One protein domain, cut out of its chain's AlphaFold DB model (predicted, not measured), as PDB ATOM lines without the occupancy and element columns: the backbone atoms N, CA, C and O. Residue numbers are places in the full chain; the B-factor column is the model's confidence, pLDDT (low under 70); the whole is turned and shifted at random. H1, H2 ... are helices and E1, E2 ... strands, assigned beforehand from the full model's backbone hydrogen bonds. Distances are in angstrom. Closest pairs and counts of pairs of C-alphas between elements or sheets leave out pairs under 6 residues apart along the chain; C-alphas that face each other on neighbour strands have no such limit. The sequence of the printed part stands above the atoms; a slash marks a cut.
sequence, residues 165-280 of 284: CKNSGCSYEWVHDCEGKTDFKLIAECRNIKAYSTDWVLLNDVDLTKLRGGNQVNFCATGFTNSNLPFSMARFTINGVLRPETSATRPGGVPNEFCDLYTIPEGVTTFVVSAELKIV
ATOM      1  N   CYS A 165      -2.457  25.076  -5.628       76.44
ATOM      2  CA  CYS A 165      -3.617  25.108  -6.505       76.44
ATOM      3  C   CYS A 165      -3.293  25.680  -7.897       76.44
ATOM      4  O   CYS A 165      -2.895  26.840  -7.987       76.44
ATOM      5  N   LYS A 166      -3.501  24.892  -8.967       79.38
ATOM      6  CA  LYS A 166      -3.357  25.277 -10.391       79.38
ATOM      7  C   LYS A 166      -4.628  25.947 -10.948       79.38
ATOM      8  O   LYS A 166      -5.723  25.754 -10.430       79.38
ATOM      9  N   ASN A 167      -4.477  26.721 -12.030       60.38
ATOM     10  CA  ASN A 167      -5.586  27.320 -12.794       60.38
ATOM     11  C   ASN A 167      -6.738  26.330 -13.062       60.38
ATOM     12  O   ASN A 167      -6.496  25.165 -13.371       60.38
ATOM     13  N   SER A 168      -7.971  26.850 -13.005       53.66
ATOM     14  CA  SER A 168      -9.261  26.136 -13.059       53.66
ATOM     15  C   SER A 168      -9.488  25.148 -11.908       53.66
ATOM     16  O   SER A 168      -9.235  23.959 -12.036       53.66
ATOM     17  N   GLY A 169     -10.030  25.668 -10.800       52.31
ATOM     18  CA  GLY A 169     -10.786  24.882  -9.823       52.31
ATOM     19  C   GLY A 169     -10.019  23.754  -9.142       52.31
ATOM     20  O   GLY A 169     -10.243  22.587  -9.451       52.31
ATOM     21  N   CYS A 170      -9.221  24.067  -8.122       56.16
ATOM     22  CA  CYS A 170      -8.819  23.047  -7.154       56.16
ATOM     23  C   CYS A 170      -9.989  22.859  -6.192       56.16
ATOM     24  O   CYS A 170     -10.048  23.434  -5.105       56.16
ATOM     25  N   SER A 171     -10.983  22.095  -6.632       50.12
ATOM     26  CA  SER A 171     -11.980  21.559  -5.719       50.12
ATOM     27  C   SER A 171     -11.345  20.364  -5.035       50.12
ATOM     28  O   SER A 171     -11.118  19.340  -5.673       50.12
ATOM     29  N   TYR A 172     -11.071  20.491  -3.747       59.44
ATOM     30  CA  TYR A 172     -10.702  19.361  -2.920       59.44
ATOM     31  C   TYR A 172     -11.856  19.087  -1.971       59.44
ATOM     32  O   TYR A 172     -12.427  19.966  -1.325       59.44
ATOM     33  N   GLU A 173     -12.266  17.836  -1.979       46.28
ATOM     34  CA  GLU A 173     -13.248  17.305  -1.060       46.28
ATOM     35  C   GLU A 173     -12.445  16.673   0.074       46.28
ATOM     36  O   GLU A 173     -11.610  15.799  -0.170       46.28
ATOM     37  N   TRP A 174     -12.597  17.191   1.293       54.28
ATOM     38  CA  TRP A 174     -11.979  16.558   2.449       54.28
ATOM     39  C   TRP A 174     -12.748  15.322   2.856       54.28
ATOM     40  O   TRP A 174     -13.976  15.288   2.839       54.28
ATOM     41  N   VAL A 175     -11.958  14.342   3.270       47.09
ATOM     42  CA  VAL A 175     -12.378  13.130   3.954       47.09
ATOM     43  C   VAL A 175     -12.658  13.458   5.423       47.09
ATOM     44  O   VAL A 175     -11.967  14.282   6.021       47.09
ATOM     45  N   HIS A 176     -13.705  12.817   5.943       42.97
ATOM     46  CA  HIS A 176     -14.305  12.963   7.267       42.97
ATOM     47  C   HIS A 176     -13.334  13.258   8.419       42.97
ATOM     48  O   HIS A 176     -12.355  12.542   8.633       42.97
ATOM     49  N   ASP A 177     -13.712  14.241   9.239       49.75
ATOM     50  CA  ASP A 177     -13.233  14.359  10.612       49.75
ATOM     51  C   ASP A 177     -13.816  13.201  11.442       49.75
ATOM     52  O   ASP A 177     -15.011  12.885  11.361       49.75
ATOM     53  N   CYS A 178     -12.981  12.540  12.236       54.03
ATOM     54  CA  CYS A 178     -13.297  11.266  12.897       54.03
ATOM     55  C   CYS A 178     -14.327  11.383  14.025       54.03
ATOM     56  O   CYS A 178     -14.711  10.389  14.637       54.03
ATOM     57  N   GLU A 179     -14.805  12.598  14.279       60.44
ATOM     58  CA  GLU A 179     -15.830  12.912  15.268       60.44
ATOM     59  C   GLU A 179     -17.248  13.014  14.679       60.44
ATOM     60  O   GLU A 179     -18.170  13.464  15.362       60.44
ATOM     61  N   GLY A 180     -17.457  12.628  13.414       55.78
ATOM     62  CA  GLY A 180     -18.780  12.703  12.781       55.78
ATOM     63  C   GLY A 180     -19.287  14.141  12.617       55.78
ATOM     64  O   GLY A 180     -20.492  14.377  12.500       55.78
ATOM     65  N   LYS A 181     -18.375  15.120  12.630       57.19
ATOM     66  CA  LYS A 181     -18.684  16.541  12.488       57.19
ATOM     67  C   LYS A 181     -18.264  17.046  11.114       57.19
ATOM     68  O   LYS A 181     -17.091  17.245  10.847       57.19
ATOM     69  N   THR A 182     -19.298  17.275  10.306       55.88
ATOM     70  CA  THR A 182     -19.380  18.120   9.106       55.88
ATOM     71  C   THR A 182     -18.238  18.013   8.101       55.88
ATOM     72  O   THR A 182     -17.144  18.523   8.322       55.88
ATOM     73  N   ASP A 183     -18.571  17.490   6.925       64.75
ATOM     74  CA  ASP A 183     -17.750  17.591   5.722       64.75
ATOM     75  C   ASP A 183     -17.429  19.065   5.418       64.75
ATOM     76  O   ASP A 183     -18.270  19.835   4.945       64.75
ATOM     77  N   PHE A 184     -16.203  19.488   5.717       68.50
ATOM     78  CA  PHE A 184     -15.720  20.802   5.326       68.50
ATOM     79  C   PHE A 184     -15.132  20.703   3.922       68.50
ATOM     80  O   PHE A 184     -14.010  20.245   3.728       68.50
ATOM     81  N   LYS A 185     -15.884  21.141   2.913       78.88
ATOM     82  CA  LYS A 185     -15.365  21.259   1.548       78.88
ATOM     83  C   LYS A 185     -14.573  22.551   1.426       78.88
ATOM     84  O   LYS A 185     -15.145  23.632   1.553       78.88
ATOM     85  N   LEU A 186     -13.286  22.447   1.121       79.31
ATOM     86  CA  LEU A 186     -12.443  23.610   0.898       79.31
ATOM     87  C   LEU A 186     -12.210  23.739  -0.611       79.31
ATOM     88  O   LEU A 186     -11.747  22.829  -1.288       79.31
ATOM     89  N   ILE A 187     -12.601  24.876  -1.155       82.94
ATOM     90  CA  ILE A 187     -12.467  25.217  -2.563       82.94
ATOM     91  C   ILE A 187     -11.365  26.256  -2.622       82.94
ATOM     92  O   ILE A 187     -11.491  27.294  -1.974       82.94
ATOM     93  N   ALA A 188     -10.305  25.986  -3.376       85.06
ATOM     94  CA  ALA A 188      -9.284  26.973  -3.692       85.06
ATOM     95  C   ALA A 188      -9.154  27.108  -5.207       85.06
ATOM     96  O   ALA A 188      -9.190  26.129  -5.947       85.06
ATOM     97  N   GLU A 189      -9.008  28.335  -5.683       86.56
ATOM     98  CA  GLU A 189      -8.956  28.628  -7.109       86.56
ATOM     99  C   GLU A 189      -7.899  29.690  -7.367       86.56
ATOM    100  O   GLU A 189      -7.939  30.756  -6.758       86.56
ATOM    101  N   CYS A 190      -6.996  29.437  -8.311       90.50
ATOM    102  CA  CYS A 190      -6.240  30.501  -8.964       90.50
ATOM    103  C   CYS A 190      -7.162  31.146 -10.009       90.50
ATOM    104  O   CYS A 190      -7.561  30.485 -10.970       90.50
ATOM    105  N   ARG A 191      -7.581  32.399  -9.781       85.31
ATOM    106  CA  ARG A 191      -8.635  33.055 -10.575       85.31
ATOM    107  C   ARG A 191      -8.096  33.898 -11.709       85.31
ATOM    108  O   ARG A 191      -8.623  33.837 -12.811       85.31
ATOM    109  N   ASN A 192      -7.102  34.734 -11.426       88.50
ATOM    110  CA  ASN A 192      -6.630  35.716 -12.392       88.50
ATOM    111  C   ASN A 192      -5.113  35.764 -12.408       88.50
ATOM    112  O   ASN A 192      -4.486  35.919 -11.363       88.50
ATOM    113  N   ILE A 193      -4.556  35.716 -13.615       94.81
ATOM    114  CA  ILE A 193      -3.174  36.098 -13.879       94.81
ATOM    115  C   ILE A 193      -3.224  37.436 -14.604       94.81
ATOM    116  O   ILE A 193      -3.882  37.570 -15.634       94.81
ATOM    117  N   LYS A 194      -2.553  38.437 -14.045       96.38
ATOM    118  CA  LYS A 194      -2.440  39.781 -14.610       96.38
ATOM    119  C   LYS A 194      -0.977  40.112 -14.841       96.38
ATOM    120  O   LYS A 194      -0.107  39.644 -14.110       96.38
ATOM    121  N   ALA A 195      -0.714  40.934 -15.845       97.75
ATOM    122  CA  ALA A 195       0.614  41.440 -16.138       97.75
ATOM    123  C   ALA A 195       0.673  42.932 -15.813       97.75
ATOM    124  O   ALA A 195      -0.212  43.694 -16.203       97.75
ATOM    125  N   TYR A 196       1.717  43.350 -15.114       98.06
ATOM    126  CA  TYR A 196       1.965  44.743 -14.770       98.06
ATOM    127  C   TYR A 196       3.342  45.177 -15.267       98.06
ATOM    128  O   TYR A 196       4.272  44.371 -15.340       98.06
ATOM    129  N   SER A 197       3.494  46.462 -15.577       98.25
ATOM    130  CA  SER A 197       4.808  47.067 -15.793       98.25
ATOM    131  C   SER A 197       5.644  47.071 -14.499       98.25
ATOM    132  O   SER A 197       5.163  46.717 -13.416       98.25
ATOM    133  N   THR A 198       6.903  47.503 -14.588       97.75
ATOM    134  CA  THR A 198       7.769  47.739 -13.415       97.75
ATOM    135  C   THR A 198       7.242  48.844 -12.498       97.75
ATOM    136  O   THR A 198       7.511  48.823 -11.302       97.75
ATOM    137  N   ASP A 199       6.432  49.752 -13.046       97.50
ATOM    138  CA  ASP A 199       5.757  50.832 -12.318       97.50
ATOM    139  C   ASP A 199       4.346  50.430 -11.852       97.50
ATOM    140  O   ASP A 199       3.536  51.279 -11.483       97.50
ATOM    141  N   TRP A 200       4.030  49.131 -11.887       96.88
ATOM    142  CA  TRP A 200       2.757  48.556 -11.442       96.88
ATOM    143  C   TRP A 200       1.522  49.032 -12.219       96.88
ATOM    144  O   TRP A 200       0.396  48.965 -11.718       96.88
ATOM    145  N   VAL A 201       1.711  49.448 -13.474       97.44
ATOM    146  CA  VAL A 201       0.616  49.767 -14.401       97.44
ATOM    147  C   VAL A 201       0.121  48.478 -15.048       97.44
ATOM    148  O   VAL A 201       0.922  47.712 -15.581       97.44
ATOM    149  N   LEU A 202      -1.191  48.220 -14.994       97.19
ATOM    150  CA  LEU A 202      -1.800  47.040 -15.616       97.19
ATOM    151  C   LEU A 202      -1.589  47.077 -17.135       97.19
ATOM    152  O   LEU A 202      -1.993  48.036 -17.791       97.19
ATOM    153  N   LEU A 203      -0.990  46.022 -17.681       97.56
ATOM    154  CA  LEU A 203      -0.769  45.857 -19.113       97.56
ATOM    155  C   LEU A 203      -1.990  45.176 -19.739       97.56
ATOM    156  O   LEU A 203      -2.384  44.089 -19.316       97.56
ATOM    157  N   ASN A 204      -2.591  45.814 -20.743       96.50
ATOM    158  CA  ASN A 204      -3.639  45.204 -21.569       96.50
ATOM    159  C   ASN A 204      -3.025  44.426 -22.750       96.50
ATOM    160  O   ASN A 204      -1.814  44.461 -22.967       96.50
ATOM    161  N   ASP A 205      -3.865  43.777 -23.559       94.56
ATOM    162  CA  ASP A 205      -3.422  42.986 -24.715       94.56
ATOM    163  C   ASP A 205      -2.561  43.787 -25.703       94.56
ATOM    164  O   ASP A 205      -1.547  43.292 -26.194       94.56
ATOM    165  N   VAL A 206      -2.913  45.052 -25.958       95.88
ATOM    166  CA  VAL A 206      -2.163  45.935 -26.863       95.88
ATOM    167  C   VAL A 206      -0.770  46.217 -26.306       95.88
ATOM    168  O   VAL A 206       0.204  46.184 -27.056       95.88
ATOM    169  N   ASP A 207      -0.644  46.460 -25.006       97.38
ATOM    170  CA  ASP A 207       0.651  46.708 -24.373       97.38
ATOM    171  C   ASP A 207       1.503  45.440 -24.295       97.38
ATOM    172  O   ASP A 207       2.708  45.500 -24.542       97.38
ATOM    173  N   LEU A 208       0.877  44.280 -24.078       95.88
ATOM    174  CA  LEU A 208       1.558  42.989 -24.138       95.88
ATOM    175  C   LEU A 208       2.170  42.729 -25.525       95.88
ATOM    176  O   LEU A 208       3.298  42.248 -25.605       95.88
ATOM    177  N   THR A 209       1.505  43.130 -26.620       95.38
ATOM    178  CA  THR A 209       2.081  43.008 -27.979       95.38
ATOM    179  C   THR A 209       3.286  43.917 -28.238       95.38
ATOM    180  O   THR A 209       4.028  43.701 -29.202       95.38
ATOM    181  N   LYS A 210       3.506  44.944 -27.408       96.44
ATOM    182  CA  LYS A 210       4.647  45.870 -27.527       96.44
ATOM    183  C   LYS A 210       5.880  45.382 -26.777       96.44
ATOM    184  O   LYS A 210       6.960  45.921 -27.006       96.44
ATOM    185  N   LEU A 211       5.740  44.364 -25.931       96.69
ATOM    186  CA  LEU A 211       6.852  43.799 -25.182       96.69
ATOM    187  C   LEU A 211       7.869  43.132 -26.114       96.69
ATOM    188  O   LEU A 211       7.524  42.497 -27.113       96.69
ATOM    189  N   ARG A 212       9.146  43.311 -25.798       97.00
ATOM    190  CA  ARG A 212      10.302  42.785 -26.526       97.00
ATOM    191  C   ARG A 212      11.287  42.165 -25.538       97.00
ATOM    192  O   ARG A 212      11.193  42.371 -24.327       97.00
ATOM    193  N   GLY A 213      12.259  41.436 -26.080       97.44
ATOM    194  CA  GLY A 213      13.411  40.966 -25.316       97.44
ATOM    195  C   GLY A 213      14.059  42.094 -24.511       97.44
ATOM    196  O   GLY A 213      14.191  43.215 -24.998       97.44
ATOM    197  N   GLY A 214      14.419  41.801 -23.267       97.69
ATOM    198  CA  GLY A 214      14.993  42.746 -22.313       97.69
ATOM    199  C   GLY A 214      13.969  43.536 -21.494       97.69
ATOM    200  O   GLY A 214      14.330  44.055 -20.440       97.69
ATOM    201  N   ASN A 215      12.694  43.613 -21.903       98.19
ATOM    202  CA  ASN A 215      11.676  44.239 -21.055       98.19
ATOM    203  C   ASN A 215      11.398  43.394 -19.804       98.19
ATOM    204  O   ASN A 215      11.525  42.168 -19.817       98.19
ATOM    205  N   GLN A 216      10.986  44.070 -18.732       98.44
ATOM    206  CA  GLN A 216      10.587  43.447 -17.475       98.44
ATOM    207  C   GLN A 216       9.086  43.598 -17.247       98.44
ATOM    208  O   GLN A 216       8.516  44.661 -17.496       98.44
ATOM    209  N   VAL A 217       8.455  42.529 -16.769       98.25
ATOM    210  CA  VAL A 217       7.017  42.453 -16.491       98.25
ATOM    211  C   VAL A 217       6.810  41.747 -15.159       98.25
ATOM    212  O   VAL A 217       7.457  40.741 -14.881       98.25
ATOM    213  N   ASN A 218       5.895  42.258 -14.344       98.25
ATOM    214  CA  ASN A 218       5.422  41.584 -13.142       98.25
ATOM    215  C   ASN A 218       4.199  40.735 -13.499       98.25
ATOM    216  O   ASN A 218       3.133  41.283 -13.787       98.25
ATOM    217  N   PHE A 219       4.330  39.410 -13.470       97.88
ATOM    218  CA  PHE A 219       3.172  38.521 -13.550       97.88
ATOM    219  C   PHE A 219       2.630  38.298 -12.149       97.88
ATOM    220  O   PHE A 219       3.347  37.789 -11.296       97.88
ATOM    221  N   CYS A 220       1.378  38.678 -11.918       97.50
ATOM    222  CA  CYS A 220       0.717  38.534 -10.632       97.50
ATOM    223  C   CYS A 220      -0.437  37.546 -10.733       97.50
ATOM    224  O   CYS A 220      -1.237  37.618 -11.666       97.50
ATOM    225  N   ALA A 221      -0.538  36.647  -9.761       96.50
ATOM    226  CA  ALA A 221      -1.625  35.694  -9.626       96.50
ATOM    227  C   ALA A 221      -2.445  36.013  -8.378       96.50
ATOM    228  O   ALA A 221      -1.881  36.274  -7.312       96.50
ATOM    229  N   THR A 222      -3.770  35.968  -8.512       95.06
ATOM    230  CA  THR A 222      -4.698  36.061  -7.383       95.06
ATOM    231  C   THR A 222      -5.511  34.793  -7.228       95.06
ATOM    232  O   THR A 222      -5.883  34.140  -8.210       95.06
ATOM    233  N   GLY A 223      -5.801  34.459  -5.973       91.44
ATOM    234  CA  GLY A 223      -6.610  33.302  -5.631       91.44
ATOM    235  C   GLY A 223      -7.848  33.638  -4.830       91.44
ATOM    236  O   GLY A 223      -7.974  34.704  -4.232       91.44
ATOM    237  N   PHE A 224      -8.748  32.670  -4.795       89.81
ATOM    238  CA  PHE A 224      -9.905  32.642  -3.921       89.81
ATOM    239  C   PHE A 224      -9.892  31.339  -3.132       89.81
ATOM    240  O   PHE A 224      -9.554  30.296  -3.691       89.81
ATOM    241  N   THR A 225     -10.292  31.388  -1.862       89.06
ATOM    242  CA  THR A 225     -10.744  30.185  -1.163       89.06
ATOM    243  C   THR A 225     -12.120  30.426  -0.551       89.06
ATOM    244  O   THR A 225     -12.443  31.555  -0.187       89.06
ATOM    245  N   ASN A 226     -12.942  29.383  -0.424       86.44
ATOM    246  CA  ASN A 226     -14.210  29.457   0.321       86.44
ATOM    247  C   ASN A 226     -14.007  29.389   1.851       86.44
ATOM    248  O   ASN A 226     -14.959  29.198   2.606       86.44
ATOM    249  N   SER A 227     -12.759  29.508   2.294       83.56
ATOM    250  CA  SER A 227     -12.337  29.469   3.684       83.56
ATOM    251  C   SER A 227     -11.618  30.774   4.031       83.56
ATOM    252  O   SER A 227     -11.203  31.524   3.154       83.56
ATOM    253  N   ASN A 228     -11.394  31.034   5.316       85.12
ATOM    254  CA  ASN A 228     -10.538  32.149   5.735       85.12
ATOM    255  C   ASN A 228      -9.042  31.784   5.716       85.12
ATOM    256  O   ASN A 228      -8.245  32.444   6.381       85.12
ATOM    257  N   LEU A 229      -8.644  30.721   5.004       86.25
ATOM    258  CA  LEU A 229      -7.238  30.348   4.893       86.25
ATOM    259  C   LEU A 229      -6.539  31.241   3.862       86.25
ATOM    260  O   LEU A 229      -6.953  31.274   2.697       86.25
ATOM    261  N   PRO A 230      -5.479  31.961   4.267       90.94
ATOM    262  CA  PRO A 230      -4.707  32.772   3.347       90.94
ATOM    263  C   PRO A 230      -3.815  31.892   2.470       90.94
ATOM    264  O   PRO A 230      -3.361  30.811   2.864       90.94
ATOM    265  N   PHE A 231      -3.501  32.408   1.291       93.19
ATOM    266  CA  PHE A 231      -2.377  31.909   0.514       93.19
ATOM    267  C   PHE A 231      -1.077  32.531   1.051       93.19
ATOM    268  O   PHE A 231      -1.083  33.663   1.530       93.19
ATOM    269  N   SER A 232       0.040  31.808   0.981       95.06
ATOM    270  CA  SER A 232       1.363  32.304   1.404       95.06
ATOM    271  C   SER A 232       2.291  32.665   0.259       95.06
ATOM    272  O   SER A 232       3.181  33.492   0.443       95.06
ATOM    273  N   MET A 233       2.173  31.971  -0.872       95.50
ATOM    274  CA  MET A 233       3.140  32.049  -1.969       95.50
ATOM    275  C   MET A 233       2.457  31.728  -3.295       95.50
ATOM    276  O   MET A 233       1.399  31.097  -3.318       95.50
ATOM    277  N   ALA A 234       3.106  32.093  -4.394       96.25
ATOM    278  CA  ALA A 234       2.789  31.603  -5.725       96.25
ATOM    279  C   ALA A 234       4.012  30.986  -6.397       96.25
ATOM    280  O   ALA A 234       5.154  31.302  -6.070       96.25
ATOM    281  N   ARG A 235       3.764  30.141  -7.390       95.94
ATOM    282  CA  ARG A 235       4.766  29.630  -8.319       95.94
ATOM    283  C   ARG A 235       4.253  29.809  -9.738       95.94
ATOM    284  O   ARG A 235       3.088  29.542 -10.011       95.94
ATOM    285  N   PHE A 236       5.120  30.249 -10.641       96.25
ATOM    286  CA  PHE A 236       4.754  30.523 -12.029       96.25
ATOM    287  C   PHE A 236       5.436  29.536 -12.972       96.25
ATOM    288  O   PHE A 236       6.570  29.124 -12.744       96.25
ATOM    289  N   THR A 237       4.760  29.178 -14.059       96.38
ATOM    290  CA  THR A 237       5.381  28.532 -15.220       96.38
ATOM    291  C   THR A 237       5.210  29.458 -16.411       96.38
ATOM    292  O   THR A 237       4.080  29.732 -16.820       96.38
ATOM    293  N   ILE A 238       6.326  29.948 -16.952       96.25
ATOM    294  CA  ILE A 238       6.356  30.917 -18.053       96.25
ATOM    295  C   ILE A 238       7.049  30.252 -19.239       96.25
ATOM    296  O   ILE A 238       8.190  29.813 -19.126       96.25
ATOM    297  N   ASN A 239       6.349  30.144 -20.370       94.69
ATOM    298  CA  ASN A 239       6.829  29.470 -21.583       94.69
ATOM    299  C   ASN A 239       7.344  28.044 -21.311       94.69
ATOM    300  O   ASN A 239       8.372  27.624 -21.833       94.69
ATOM    301  N   GLY A 240       6.632  27.312 -20.448       93.94
ATOM    302  CA  GLY A 240       6.981  25.946 -20.044       93.94
ATOM    303  C   GLY A 240       8.097  25.842 -18.998       93.94
ATOM    304  O   GLY A 240       8.351  24.747 -18.504       93.94
ATOM    305  N   VAL A 241       8.736  26.953 -18.614       95.44
ATOM    306  CA  VAL A 241       9.797  26.967 -17.601       95.44
ATOM    307  C   VAL A 241       9.205  27.264 -16.229       95.44
ATOM    308  O   VAL A 241       8.646  28.341 -16.002       95.44
ATOM    309  N   LEU A 242       9.349  26.312 -15.306       95.75
ATOM    310  CA  LEU A 242       8.953  26.481 -13.912       95.75
ATOM    311  C   LEU A 242       9.887  27.478 -13.212       95.75
ATOM    312  O   LEU A 242      11.108  27.312 -13.213       95.75
ATOM    313  N   ARG A 243       9.305  28.510 -12.609       97.06
ATOM    314  CA  ARG A 243      10.002  29.558 -11.860       97.06
ATOM    315  C   ARG A 243      10.068  29.203 -10.367       97.06
ATOM    316  O   ARG A 243       9.250  28.408  -9.898       97.06
ATOM    317  N   PRO A 244      11.016  29.783  -9.606       97.62
ATOM    318  CA  PRO A 244      11.015  29.684  -8.150       97.62
ATOM    319  C   PRO A 244       9.715  30.209  -7.532       97.62
ATOM    320  O   PRO A 244       9.000  31.012  -8.132       97.62
ATOM    321  N   GLU A 245       9.426  29.767  -6.312       96.56
ATOM    322  CA  GLU A 245       8.321  30.311  -5.525       96.56
ATOM    323  C   GLU A 245       8.565  31.775  -5.161       96.56
ATOM    324  O   GLU A 245       9.691  32.185  -4.881       96.56
ATOM    325  N   THR A 246       7.488  32.552  -5.127       97.56
ATOM    326  CA  THR A 246       7.495  33.961  -4.751       97.56
ATOM    327  C   THR A 246       6.445  34.230  -3.681       97.56
ATOM    328  O   THR A 246       5.299  33.791  -3.772       97.56
ATOM    329  N   SER A 247       6.844  34.976  -2.658       96.81
ATOM    330  CA  SER A 247       5.948  35.610  -1.687       96.81
ATOM    331  C   SER A 247       5.862  37.123  -1.910       96.81
ATOM    332  O   SER A 247       5.321  37.836  -1.069       96.81
ATOM    333  N   ALA A 248       6.454  37.637  -2.996       97.12
ATOM    334  CA  ALA A 248       6.433  39.058  -3.296       97.12
ATOM    335  C   ALA A 248       5.017  39.479  -3.691       97.12
ATOM    336  O   ALA A 248       4.358  38.806  -4.480       97.12
ATOM    337  N   THR A 249       4.563  40.609  -3.162       96.31
ATOM    338  CA  THR A 249       3.244  41.178  -3.443       96.31
ATOM    339  C   THR A 249       3.400  42.536  -4.112       96.31
ATOM    340  O   THR A 249       4.410  43.223  -3.935       96.31
ATOM    341  N   ARG A 250       2.374  42.972  -4.841       95.31
ATOM    342  CA  ARG A 250       2.324  44.331  -5.385       95.31
ATOM    343  C   ARG A 250       2.326  45.385  -4.256       95.31
ATOM    344  O   ARG A 250       1.654  45.176  -3.238       95.31
ATOM    345  N   PRO A 251       3.022  46.530  -4.408       96.06
ATOM    346  CA  PRO A 251       2.906  47.666  -3.498       96.06
ATOM    347  C   PRO A 251       1.455  48.132  -3.365       96.06
ATOM    348  O   PRO A 251       0.727  48.209  -4.351       96.06
ATOM    349  N   GLY A 252       1.025  48.427  -2.140       92.69
ATOM    350  CA  GLY A 252      -0.387  48.692  -1.833       92.69
ATOM    351  C   GLY A 252      -1.186  47.445  -1.436       92.69
ATOM    352  O   GLY A 252      -2.317  47.591  -0.992       92.69
ATOM    353  N   GLY A 253      -0.587  46.249  -1.527       80.94
ATOM    354  CA  GLY A 253      -0.994  45.054  -0.785       80.94
ATOM    355  C   GLY A 253      -2.425  44.594  -1.040       80.94
ATOM    356  O   GLY A 253      -3.263  44.660  -0.143       80.94
ATOM    357  N   VAL A 254      -2.709  44.073  -2.236       89.56
ATOM    358  CA  VAL A 254      -3.937  43.287  -2.419       89.56
ATOM    359  C   VAL A 254      -3.738  41.931  -1.735       89.56
ATOM    360  O   VAL A 254      -2.752  41.248  -2.026       89.56
ATOM    361  N   PRO A 255      -4.625  41.525  -0.809       90.75
ATOM    362  CA  PRO A 255      -4.490  40.242  -0.134       90.75
ATOM    363  C   PRO A 255      -4.552  39.107  -1.156       90.75
ATOM    364  O   PRO A 255      -5.332  39.159  -2.106       90.75
ATOM    365  N   ASN A 256      -3.746  38.066  -0.937       91.94
ATOM    366  CA  ASN A 256      -3.670  36.891  -1.809       91.94
ATOM    367  C   ASN A 256      -3.239  37.191  -3.262       91.94
ATOM    368  O   ASN A 256      -3.560  36.412  -4.161       91.94
ATOM    369  N   GLU A 257      -2.533  38.301  -3.504       95.81
ATOM    370  CA  GLU A 257      -1.912  38.634  -4.791       95.81
ATOM    371  C   GLU A 257      -0.391  38.489  -4.701       95.81
ATOM    372  O   GLU A 257       0.273  39.243  -3.990       95.81
ATOM    373  N   PHE A 258       0.166  37.545  -5.457       97.38
ATOM    374  CA  PHE A 258       1.606  37.278  -5.487       97.38
ATOM    375  C   PHE A 258       2.155  37.505  -6.882       97.38
ATOM    376  O   PHE A 258       1.499  37.144  -7.857       97.38
ATOM    377  N   CYS A 259       3.356  38.067  -6.978       98.00
ATOM    378  CA  CYS A 259       3.955  38.499  -8.232       98.00
ATOM    379  C   CYS A 259       5.372  37.941  -8.428       98.00
ATOM    380  O   CYS A 259       6.151  37.851  -7.477       98.00
ATOM    381  N   ASP A 260       5.719  37.606  -9.671       98.25
ATOM    382  CA  ASP A 260       7.079  37.272 -10.115       98.25
ATOM    383  C   ASP A 260       7.547  38.287 -11.166       98.25
ATOM    384  O   ASP A 260       6.850  38.547 -12.153       98.25
ATOM    385  N   LEU A 261       8.734  38.864 -10.948       98.25
ATOM    386  CA  LEU A 261       9.372  39.774 -11.895       98.25
ATOM    387  C   LEU A 261      10.097  38.952 -12.962       98.25
ATOM    388  O   LEU A 261      11.089  38.270 -12.691       98.25
ATOM    389  N   TYR A 262       9.627  39.057 -14.199       98.25
ATOM    390  CA  TYR A 262      10.140  38.307 -15.332       98.25
ATOM    391  C   TYR A 262      10.815  39.229 -16.345       98.25
ATOM    392  O   TYR A 262      10.230  40.214 -16.791       98.25
ATOM    393  N   THR A 263      12.049  38.893 -16.729       98.31
ATOM    394  CA  THR A 263      12.756  39.554 -17.836       98.31
ATOM    395  C   THR A 263      12.571  38.726 -19.099       98.31
ATOM    396  O   THR A 263      12.895  37.540 -19.117       98.31
ATOM    397  N   ILE A 264      12.047  39.346 -20.151       97.50
ATOM    398  CA  ILE A 264      11.705  38.671 -21.402       97.50
ATOM    399  C   ILE A 264      12.998  38.321 -22.151       97.50
ATOM    400  O   ILE A 264      13.785  39.223 -22.435       97.50
ATOM    401  N   PRO A 265      13.249  37.045 -22.493       97.31
ATOM    402  CA  PRO A 265      14.405  36.677 -23.302       97.31
ATOM    403  C   PRO A 265      14.334  37.284 -24.708       97.31
ATOM    404  O   PRO A 265      13.250  37.535 -25.240       97.31
ATOM    405  N   GLU A 266      15.486  37.501 -25.340       96.56
ATOM    406  CA  GLU A 266      15.529  37.945 -26.735       96.56
ATOM    407  C   GLU A 266      14.792  36.970 -27.667       96.56
ATOM    408  O   GLU A 266      14.816  35.755 -27.478       96.56
ATOM    409  N   GLY A 267      14.098  37.516 -28.670       94.06
ATOM    410  CA  GLY A 267      13.339  36.733 -29.651       94.06
ATOM    411  C   GLY A 267      11.989  36.182 -29.169       94.06
ATOM    412  O   GLY A 267      11.250  35.636 -29.985       94.06
ATOM    413  N   VAL A 268      11.623  36.345 -27.893       95.38
ATOM    414  CA  VAL A 268      10.317  35.910 -27.369       95.38
ATOM    415  C   VAL A 268       9.260  36.990 -27.604       95.38
ATOM    416  O   VAL A 268       9.384  38.111 -27.111       95.38
ATOM    417  N   THR A 269       8.203  36.645 -28.340       93.12
ATOM    418  CA  THR A 269       7.061  37.535 -28.637       93.12
ATOM    419  C   THR A 269       5.721  37.001 -28.132       93.12
ATOM    420  O   THR A 269       4.728  37.725 -28.146       93.12
ATOM    421  N   THR A 270       5.682  35.749 -27.678       93.06
ATOM    422  CA  THR A 270       4.488  35.087 -27.149       93.06
ATOM    423  C   THR A 270       4.753  34.568 -25.739       93.06
ATOM    424  O   THR A 270       5.871  34.168 -25.396       93.06
ATOM    425  N   PHE A 271       3.709  34.594 -24.911       92.69
ATOM    426  CA  PHE A 271       3.775  34.178 -23.514       92.69
ATOM    427  C   PHE A 271       2.689  33.151 -23.230       92.69
ATOM    428  O   PHE A 271       1.512  33.400 -23.476       92.69
ATOM    429  N   VAL A 272       3.089  32.015 -22.670       94.25
ATOM    430  CA  VAL A 272       2.181  31.061 -22.033       94.25
ATOM    431  C   VAL A 272       2.491  31.090 -20.550       94.25
ATOM    432  O   VAL A 272       3.566  30.660 -20.131       94.25
ATOM    433  N   VAL A 273       1.568  31.639 -19.762       95.25
ATOM    434  CA  VAL A 273       1.742  31.815 -18.319       95.25
ATOM    435  C   VAL A 273       0.702  30.986 -17.584       95.25
ATOM    436  O   VAL A 273      -0.494  31.083 -17.848       95.25
ATOM    437  N   SER A 274       1.163  30.183 -16.635       94.81
ATOM    438  CA  SER A 274       0.313  29.542 -15.633       94.81
ATOM    439  C   SER A 274       0.869  29.815 -14.245       94.81
ATOM    440  O   SER A 274       2.066  30.073 -14.086       94.81
ATOM    441  N   ALA A 275      -0.008  29.799 -13.251       95.38
ATOM    442  CA  ALA A 275       0.346  30.066 -11.872       95.38
ATOM    443  C   ALA A 275      -0.288  29.031 -10.947       95.38
ATOM    444  O   ALA A 275      -1.330  28.441 -11.251       95.38
ATOM    445  N   GLU A 276       0.379  28.838  -9.821       92.88
ATOM    446  CA  GLU A 276      -0.004  27.953  -8.739       92.88
ATOM    447  C   GLU A 276       0.068  28.713  -7.424       92.88
ATOM    448  O   GLU A 276       1.073  29.370  -7.163       92.88
ATOM    449  N   LEU A 277      -0.963  28.618  -6.588       93.31
ATOM    450  CA  LEU A 277      -1.004  29.306  -5.296       93.31
ATOM    451  C   LEU A 277      -0.866  28.330  -4.138       93.31
ATOM    452  O   LEU A 277      -1.534  27.297  -4.122       93.31
ATOM    453  N   LYS A 278      -0.028  28.688  -3.163       92.19
ATOM    454  CA  LYS A 278       0.260  27.878  -1.984       92.19
ATOM    455  C   LYS A 278      -0.596  28.283  -0.795       92.19
ATOM    456  O   LYS A 278      -0.562  29.451  -0.412       92.19
ATOM    457  N   ILE A 279      -1.314  27.341  -0.191       88.44
ATOM    458  CA  ILE A 279      -2.157  27.593   0.992       88.44
ATOM    459  C   ILE A 279      -1.316  27.488   2.270       88.44
ATOM    460  O   ILE A 279      -0.492  26.583   2.408       88.44
ATOM    461  N   VAL A 280      -1.525  28.400   3.226       85.25
ATOM    462  CA  VAL A 280      -0.880  28.315   4.544       85.25
ATOM    463  C   VAL A 280      -1.476  27.156   5.341       85.25
ATOM    464  O   VAL A 280      -2.669  27.157   5.645       85.25
TER     465      VAL A 280
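AT A GLANCE: This is residues 165 to 280 of the 284 residues of an uncharacterized protein of Candidatus Woesebacteria bacterium (UniProt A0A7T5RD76). Two small antiparallel sheets, E1-E2-E3-E6 and E5-E4-E7, lie partly face to face in a slim sandwich. At one end of it E1 pairs with the first residues of E2, 186 to 188, and the loop between these two strands reaches outward, its residues 177 to 182 sticking out; short H1 is towards the other end. The printed part has 116 residues, with 56 of them, under half, in named elements: E1 E2 H1 E3 E4 E5 E6 E7 along the chain, mostly strand. It is loose, with a radius of gyration of the C-alphas of 16.6 A, and elongated, spanning 58 by 30 by 24 A.

IN THESE COORDINATES: Find C-alpha 170 at (-8.819, 23.047, -7.154), where E1, residues 170 to 172, begins. E2, residues 186 to 196, runs 30.0 A; H1 is residues 205 to 208. E3, residues 216 to 225, runs 29.9 A, E4, residues 231 to 238, 20.5 A. Next come E5, residues 241 to 246, and E6, residues 257 to 263. E7, residues 273 to 279, ends with C-alpha 279 at (-2.157, 27.593, 0.992).

HOW THE PARTS SIT: In the twisted larger sheet, look for N 170 and O 188 at 3.0 A in the hairpin E1 and E2, N 194 and O 220 at 2.8 A for E2 and E3, and N 221 and O 258 at 2.8 A for E3 and E6. In the other sheet, N 243 and O 236 of the hairpin E4 and E5, and N 276 and O 235 of E7 and E4, are each 2.8 A apart. Between the sheets, the closest C-alphas of E4 and E6, Ala 234 and Phe 258, are 5.8 A apart; those of E2 and E7, Cys 190 and Leu 277, 6.5 A. H1 only grazes the larger sheet and is too short for an O i to N i+4 pair; its one O i to N i+3 pair is within range.

THE WHOLE: The C-alphas of Glu 179 and Gly 267, the two farthest apart, are 58.6 A apart. The printed part has no cut, and the link from E1 to E2 is long. Residues 167 to 184 have pLDDT under 70.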